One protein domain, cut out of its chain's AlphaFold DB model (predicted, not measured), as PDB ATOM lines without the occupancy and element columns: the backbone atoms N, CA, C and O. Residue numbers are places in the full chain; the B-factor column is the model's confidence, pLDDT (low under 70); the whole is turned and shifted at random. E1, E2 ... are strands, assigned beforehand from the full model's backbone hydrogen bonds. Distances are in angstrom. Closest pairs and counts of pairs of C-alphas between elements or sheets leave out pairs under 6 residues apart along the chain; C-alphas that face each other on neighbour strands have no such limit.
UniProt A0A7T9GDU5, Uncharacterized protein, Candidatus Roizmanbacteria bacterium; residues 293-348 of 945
ATOM      1  N   GLU A 293     153.344 201.257 184.131       45.84
ATOM      2  CA  GLU A 293     154.303 202.072 183.378       45.84
ATOM      3  C   GLU A 293     154.517 203.475 183.952       45.84
ATOM      4  O   GLU A 293     155.377 204.203 183.461       45.84
ATOM      5  N   VAL A 294     153.837 203.867 185.038       54.41
ATOM      6  CA  VAL A 294     154.188 205.140 185.681       54.41
ATOM      7  C   VAL A 294     155.476 205.014 186.517       54.41
ATOM      8  O   VAL A 294     156.156 206.021 186.667       54.41
ATOM      9  N   TYR A 295     155.899 203.817 186.980       49.78
ATOM     10  CA  TYR A 295     157.169 203.650 187.733       49.78
ATOM     11  C   TYR A 295     157.867 202.269 187.620       49.78
ATOM     12  O   TYR A 295     158.503 201.809 188.573       49.78
ATOM     13  N   ALA A 296     157.834 201.604 186.460       45.88
ATOM     14  CA  ALA A 296     158.541 200.327 186.261       45.88
ATOM     15  C   ALA A 296     160.089 200.405 186.323       45.88
ATOM     16  O   ALA A 296     160.753 199.375 186.244       45.88
ATOM     17  N   GLU A 297     160.701 201.578 186.522       54.44
ATOM     18  CA  GLU A 297     162.168 201.699 186.627       54.44
ATOM     19  C   GLU A 297     162.753 201.295 187.997       54.44
ATOM     20  O   GLU A 297     163.967 201.135 188.109       54.44
ATOM     21  N   ALA A 298     161.940 201.082 189.043       55.66
ATOM     22  CA  ALA A 298     162.459 200.785 190.392       55.66
ATOM     23  C   ALA A 298     161.700 199.696 191.176       55.66
ATOM     24  O   ALA A 298     161.934 199.515 192.372       55.66
ATOM     25  N   GLY A 299     160.796 198.961 190.522       64.75
ATOM     26  CA  GLY A 299     160.081 197.837 191.131       64.75
ATOM     27  C   GLY A 299     158.942 198.210 192.083       64.75
ATOM     28  O   GLY A 299     158.388 197.311 192.687       64.75
ATOM     29  N   ASN A 300     158.550 199.475 192.240       71.44
ATOM     30  CA  ASN A 300     157.327 199.827 192.978       71.44
ATOM     31  C   ASN A 300     156.149 199.910 192.000       71.44
ATOM     32  O   ASN A 300     156.301 200.481 190.924       71.44
ATOM     33  N   SER A 301     154.978 199.390 192.367       76.00
ATOM     34  CA  SER A 301     153.791 199.417 191.500       76.00
ATOM     35  C   SER A 301     152.521 199.786 192.265       76.00
ATOM     36  O   SER A 301     152.435 199.624 193.483       76.00
ATOM     37  N   VAL A 302     151.532 200.311 191.538       80.50
ATOM     38  CA  VAL A 302     150.165 200.516 192.029       80.50
ATOM     39  C   VAL A 302     149.243 199.646 191.188       80.50
ATOM     40  O   VAL A 302     149.151 199.831 189.974       80.50
ATOM     41  N   GLN A 303     148.584 198.685 191.827       78.12
ATOM     42  CA  GLN A 303     147.648 197.764 191.196       78.12
ATOM     43  C   GLN A 303     146.212 198.186 191.506       78.12
ATOM     44  O   GLN A 303     145.862 198.450 192.657       78.12
ATOM     45  N   LEU A 304     145.389 198.219 190.461       75.81
ATOM     46  CA  LEU A 304     143.940 198.372 190.526       75.81
ATOM     47  C   LEU A 304     143.352 197.062 190.003       75.81
ATOM     48  O   LEU A 304     143.505 196.759 188.820       75.81
ATOM     49  N   THR A 305     142.763 196.247 190.876       68.88
ATOM     50  CA  THR A 305     142.287 194.911 190.485       68.88
ATOM     51  C   THR A 305     140.850 194.995 189.976       68.88
ATOM     52  O   THR A 305     139.931 195.345 190.718       68.88
ATOM     53  N   ALA A 306     140.638 194.651 188.705       52.50
ATOM     54  CA  ALA A 306     139.307 194.600 188.114       52.50
ATOM     55  C   ALA A 306     138.471 193.466 188.734       52.50
ATOM     56  O   ALA A 306     138.946 192.346 188.890       52.50
ATOM     57  N   GLY A 307     137.222 193.765 189.096       60.66
ATOM     58  CA  GLY A 307     136.276 192.803 189.680       60.66
ATOM     59  C   GLY A 307     136.109 192.900 191.199       60.66
ATOM     60  O   GLY A 307     135.032 192.567 191.688       60.66
ATOM     61  N   SER A 308     137.111 193.422 191.912       62.12
ATOM     62  CA  SER A 308     137.046 193.643 193.364       62.12
ATOM     63  C   SER A 308     137.292 195.090 193.779       62.12
ATOM     64  O   SER A 308     137.353 195.316 194.970       62.12
ATOM     65  N   GLY A 309     137.576 196.022 192.852       71.44
ATOM     66  CA  GLY A 309     137.831 197.453 193.126       71.44
ATOM     67  C   GLY A 309     138.959 197.769 194.117       71.44
ATOM     68  O   GLY A 309     139.149 198.924 194.503       71.44
ATOM     69  N   ASP A 310     139.728 196.752 194.498       85.19
ATOM     70  CA  ASP A 310     140.877 196.840 195.379       85.19
ATOM     71  C   ASP A 310     141.956 197.769 194.808       85.19
ATOM     72  O   ASP A 310     142.284 197.716 193.616       85.19
ATOM     73  N   ILE A 311     142.586 198.555 195.686       87.62
ATOM     74  CA  ILE A 311     143.766 199.367 195.358       87.62
ATOM     75  C   ILE A 311     144.950 198.874 196.181       87.62
ATOM     76  O   ILE A 311     144.904 198.899 197.411       87.62
ATOM     77  N   ARG A 312     146.036 198.464 195.524       87.38
ATOM     78  CA  ARG A 312     147.244 197.956 196.190       87.38
ATOM     79  C   ARG A 312     148.482 198.734 195.773       87.38
ATOM     80  O   ARG A 312     148.657 199.053 194.604       87.38
ATOM     81  N   PHE A 313     149.358 199.009 196.729       88.12
ATOM     82  CA  PHE A 313     150.670 199.608 196.505       88.12
ATOM     83  C   PHE A 313     151.738 198.595 196.887       88.12
ATOM     84  O   PHE A 313     151.779 198.137 198.031       88.12
ATOM     85  N   TYR A 314     152.629 198.293 195.952       83.75
ATOM     86  CA  TYR A 314     153.736 197.369 196.136       83.75
ATOM     87  C   TYR A 314     155.064 198.109 196.228       83.75
ATOM     88  O   TYR A 314     155.298 199.119 195.559       83.75
ATOM     89  N   ARG A 315     155.967 197.553 197.034       83.44
ATOM     90  CA  ARG A 315     157.399 197.826 196.975       83.44
ATOM     91  C   ARG A 315     158.127 196.598 196.459       83.44
ATOM     92  O   ARG A 315     158.028 195.526 197.052       83.44
ATOM     93  N   GLY A 316     158.918 196.762 195.408       76.75
ATOM     94  CA  GLY A 316     159.515 195.619 194.723       76.75
ATOM     95  C   GLY A 316     158.457 194.708 194.087       76.75
ATOM     96  O   GLY A 316     157.281 195.041 193.975       76.75
ATOM     97  N   THR A 317     158.881 193.508 193.703       69.62
ATOM     98  CA  THR A 317     158.049 192.614 192.895       69.62
ATOM     99  C   THR A 317     156.833 192.037 193.619       69.62
ATOM    100  O   THR A 317     155.928 191.613 192.921       69.62
ATOM    101  N   ASN A 318     156.786 191.999 194.964       71.00
ATOM    102  CA  ASN A 318     155.715 191.295 195.699       71.00
ATOM    103  C   ASN A 318     155.426 191.791 197.137       71.00
ATOM    104  O   ASN A 318     154.730 191.103 197.882       71.00
ATOM    105  N   THR A 319     155.967 192.924 197.605       83.56
ATOM    106  CA  THR A 319     155.709 193.375 198.992       83.56
ATOM    107  C   THR A 319     154.594 194.415 199.040       83.56
ATOM    108  O   THR A 319     154.824 195.579 198.724       83.56
ATOM    109  N   GLU A 320     153.396 194.005 199.461       86.44
ATOM    110  CA  GLU A 320     152.253 194.907 199.667       86.44
ATOM    111  C   GLU A 320     152.523 195.873 200.830       86.44
ATOM    112  O   GLU A 320     152.731 195.473 201.976       86.44
ATOM    113  N   MET A 321     152.537 197.171 200.527       88.81
ATOM    114  CA  MET A 321     152.710 198.246 201.504       88.81
ATOM    115  C   MET A 321     151.384 198.845 201.953       88.81
ATOM    116  O   MET A 321     151.252 199.221 203.114       88.81
ATOM    117  N   LEU A 322     150.422 198.968 201.042       91.88
ATOM    118  CA  LEU A 322     149.109 199.551 201.303       91.88
ATOM    119  C   LEU A 322     148.075 198.791 200.476       91.88
ATOM    120  O   LEU A 322     148.261 198.624 199.275       91.88
ATOM    121  N   PHE A 323     146.996 198.362 201.113       91.25
ATOM    122  CA  PHE A 323     145.887 197.655 200.496       91.25
ATOM    123  C   PHE A 323     144.576 198.319 200.921       91.25
ATOM    124  O   PHE A 323     144.264 198.389 202.103       91.25
ATOM    125  N   LEU A 324     143.817 198.843 199.966       91.69
ATOM    126  CA  LEU A 324     142.443 199.279 200.156       91.69
ATOM    127  C   LEU A 324     141.555 198.161 199.623       91.69
ATOM    128  O   LEU A 324     141.532 197.927 198.417       91.69
ATOM    129  N   ASP A 325     140.877 197.479 200.535       90.12
ATOM    130  CA  ASP A 325     139.952 196.392 200.234       90.12
ATOM    131  C   ASP A 325     138.565 196.979 199.977       90.12
ATOM    132  O   ASP A 325     137.966 197.564 200.887       90.12
ATOM    133  N   GLU A 326     138.045 196.851 198.755       87.75
ATOM    134  CA  GLU A 326     136.698 197.346 198.436       87.75
ATOM    135  C   GLU A 326     135.627 196.520 199.155       87.75
ATOM    136  O   GLU A 326     134.626 197.067 199.623       87.75
ATOM    137  N   SER A 327     135.847 195.207 199.284       86.56
ATOM    138  CA  SER A 327     134.851 194.262 199.791       86.56
ATOM    139  C   SER A 327     134.510 194.517 201.260       86.56
ATOM    140  O   SER A 327     133.350 194.420 201.668       86.56
ATOM    141  N   SER A 328     135.510 194.906 202.054       86.38
ATOM    142  CA  SER A 328     135.345 195.258 203.465       86.38
ATOM    143  C   SER A 328     135.368 196.770 203.725       86.38
ATOM    144  O   SER A 328     134.955 197.232 204.799       86.38
ATOM    145  N   GLY A 329     135.831 197.568 202.759       87.50
ATOM    146  CA  GLY A 329     136.097 198.996 202.913       87.50
ATOM    147  C   GLY A 329     137.159 199.282 203.977       87.50
ATOM    148  O   GLY A 329     137.012 200.260 204.719       87.50
ATOM    149  N   ASN A 330     138.134 198.385 204.141       91.00
ATOM    150  CA  ASN A 330     139.215 198.487 205.119       91.00
ATOM    151  C   ASN A 330     140.535 198.867 204.436       91.00
ATOM    152  O   ASN A 330     140.757 198.594 203.259       91.00
ATOM    153  N   VAL A 331     141.432 199.485 205.199       93.00
ATOM    154  CA  VAL A 331     142.768 199.886 204.762       93.00
ATOM    155  C   VAL A 331     143.806 199.057 205.513       93.00
ATOM    156  O   VAL A 331     143.906 199.131 206.734       93.00
ATOM    157  N   GLY A 332     144.592 198.268 204.797       92.75
ATOM    158  CA  GLY A 332     145.758 197.549 205.292       92.75
ATOM    159  C   GLY A 332     147.044 198.313 204.999       92.75
ATOM    160  O   GLY A 332     147.266 198.710 203.866       92.75
ATOM    161  N   VAL A 333     147.924 198.498 205.981       92.38
ATOM    162  CA  VAL A 333     149.298 198.986 205.779       92.38
ATOM    163  C   VAL A 333     150.257 197.870 206.180       92.38
ATOM    164  O   VAL A 333     150.241 197.427 207.326       92.38
ATOM    165  N   GLY A 334     151.060 197.376 205.238       89.38
ATOM    166  CA  GLY A 334     151.969 196.238 205.436       89.38
ATOM    167  C   GLY A 334     151.273 194.884 205.638       89.38
ATOM    168  O   GLY A 334     151.904 193.932 206.094       89.38
ATOM    169  N   THR A 335     149.972 194.789 205.351       87.75
ATOM    170  CA  THR A 335     149.180 193.552 205.437       87.75
ATOM    171  C   THR A 335     148.406 193.320 204.148       87.75
ATOM    172  O   THR A 335     147.927 194.273 203.535       87.75
ATOM    173  N   THR A 336     148.263 192.049 203.780       87.44
ATOM    174  CA  THR A 336     147.561 191.603 202.571       87.44
ATOM    175  C   THR A 336     146.092 191.243 202.814       87.44
ATOM    176  O   THR A 336     145.370 190.919 201.877       87.44
ATOM    177  N   ASN A 337     145.627 191.277 204.069       87.06
ATOM    178  CA  ASN A 337     144.257 190.907 204.435       87.06
ATOM    179  C   ASN A 337     143.757 191.717 205.651       87.06
ATOM    180  O   ASN A 337     143.771 191.205 206.780       87.06
ATOM    181  N   PRO A 338     143.347 192.987 205.453       89.62
ATOM    182  CA  PRO A 338     142.860 193.858 206.514       89.62
ATOM    183  C   PRO A 338     141.476 193.411 207.024       89.62
ATOM    184  O   PRO A 338     140.441 193.937 206.621       89.62
ATOM    185  N   SER A 339     141.450 192.430 207.928       85.38
ATOM    186  CA  SER A 339     140.226 191.762 208.408       85.38
ATOM    187  C   SER A 339     139.778 192.187 209.811       85.38
ATOM    188  O   SER A 339     138.636 191.935 210.189       85.38
ATOM    189  N   ILE A 340     140.642 192.857 210.584       71.88
ATOM    190  CA  ILE A 340     140.379 193.152 212.008       71.88
ATOM    191  C   ILE A 340     139.849 194.571 212.272       71.88
ATOM    192  O   ILE A 340     139.528 194.906 213.412       71.88
ATOM    193  N   GLY A 341     139.745 195.423 211.247       77.81
ATOM    194  CA  GLY A 341     139.226 196.783 211.392       77.81
ATOM    195  C   GLY A 341     139.451 197.678 210.175       77.81
ATOM    196  O   GLY A 341     140.095 197.287 209.207       77.81
ATOM    197  N   LYS A 342     138.936 198.915 210.253       84.75
ATOM    198  CA  LYS A 342     138.974 199.892 209.148       84.75
ATOM    199  C   LYS A 342     140.378 200.336 208.745       84.75
ATOM    200  O   LYS A 342     140.581 200.660 207.584       84.75
ATOM    201  N   LEU A 343     141.321 200.350 209.683       87.50
ATOM    202  CA  LEU A 343     142.744 200.553 209.422       87.50
ATOM    203  C   LEU A 343     143.524 199.475 210.184       87.50
ATOM    204  O   LEU A 343     143.561 199.507 211.413       87.50
ATOM    205  N   GLN A 344     144.128 198.530 209.468       86.94
ATOM    206  CA  GLN A 344     145.008 197.501 210.021       86.94
ATOM    207  C   GLN A 344     146.445 197.795 209.593       86.94
ATOM    208  O   GLN A 344     146.749 197.801 208.406       86.94
ATOM    209  N   VAL A 345     147.344 198.008 210.551       88.62
ATOM    210  CA  VAL A 345     148.771 198.227 210.275       88.62
ATOM    211  C   VAL A 345     149.566 197.043 210.810       88.62
ATOM    212  O   VAL A 345     149.547 196.773 212.007       88.62
ATOM    213  N   SER A 346     150.267 196.338 209.926       86.38
ATOM    214  CA  SER A 346     151.254 195.321 210.289       86.38
ATOM    215  C   SER A 346     152.619 195.997 210.428       86.38
ATOM    216  O   SER A 346     153.375 196.133 209.466       86.38
ATOM    217  N   GLY A 347     152.893 196.521 211.624       84.12
ATOM    218  CA  GLY A 347     154.106 197.276 211.934       84.12
ATOM    219  C   GLY A 347     153.858 198.427 212.911       84.12
ATOM    220  O   GLY A 347     152.787 198.545 213.504       84.12
ATOM    221  N   ASN A 348     154.863 199.290 213.075       82.94
ATOM    222  CA  ASN A 348     154.782 200.457 213.957       82.94
ATOM    223  C   ASN A 348     154.063 201.626 213.266       82.94
ATOM    224  O   ASN A 348     154.343 201.935 212.110       82.94
TER     225      ASN A 348
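Overview. This is residues 293 to 348 of the 945 residues of an uncharacterized protein of Candidatus Roizmanbacteria bacterium (UniProt A0A7T9GDU5). The domain is one thin sheet of five short strands side by side, with E1 to E4 running back and forth as hairpins and E5 added along E4 at one edge. The link from E4 folds back across a face of the sheet to start E5 the same way as E4, and no named helix covers either face. The printed part has 56 residues, with the strands E1 to E5 in chain order and also in that order across the mixed sheet. The class is all strand, though just 23 of the 56 residues are in named elements. It is compact, with a radius of gyration of the C-alphas of 11.5 A, and flat, spanning 34 by 30 by 13 A.

Along the chain. E3, residues 319 to 325, is the longest strand at 16.1 A. E2, residues 311 to 315, measures 13.8 A. E1, residues 301 to 304, begins at C-alpha 301 (153.791, 199.417, 191.500). E4 is residues 330 to 333. E5, residues 343 to 345, ends at C-alpha 345 (148.771, 198.227, 210.275).

Arrangement. E1 to E4 form a meander, each strand the antiparallel neighbour of the one before. E2 and E3 stand at 171 degrees, with N 313 and O 322 2.8 A apart. In the hairpin E1 and E2, N 303 and O 312 are 2.8 A apart. In the hairpin E3 and E4, N 332 and O 323 are 2.7 A apart. E4 and E5 are parallel at 20 degrees, with N 344 and O 331 2.8 A apart. E1 and E5, the edge strands, are apart.

Size, cuts and confidence. The C-alphas farthest apart, of Glu 297 and Ile 340, are 34.5 A from each other. The printed part has no cut and no long link. Mean pLDDT of the printed part is 78.9; residues 293 to 299, 305 to 308 and 317 are under 70.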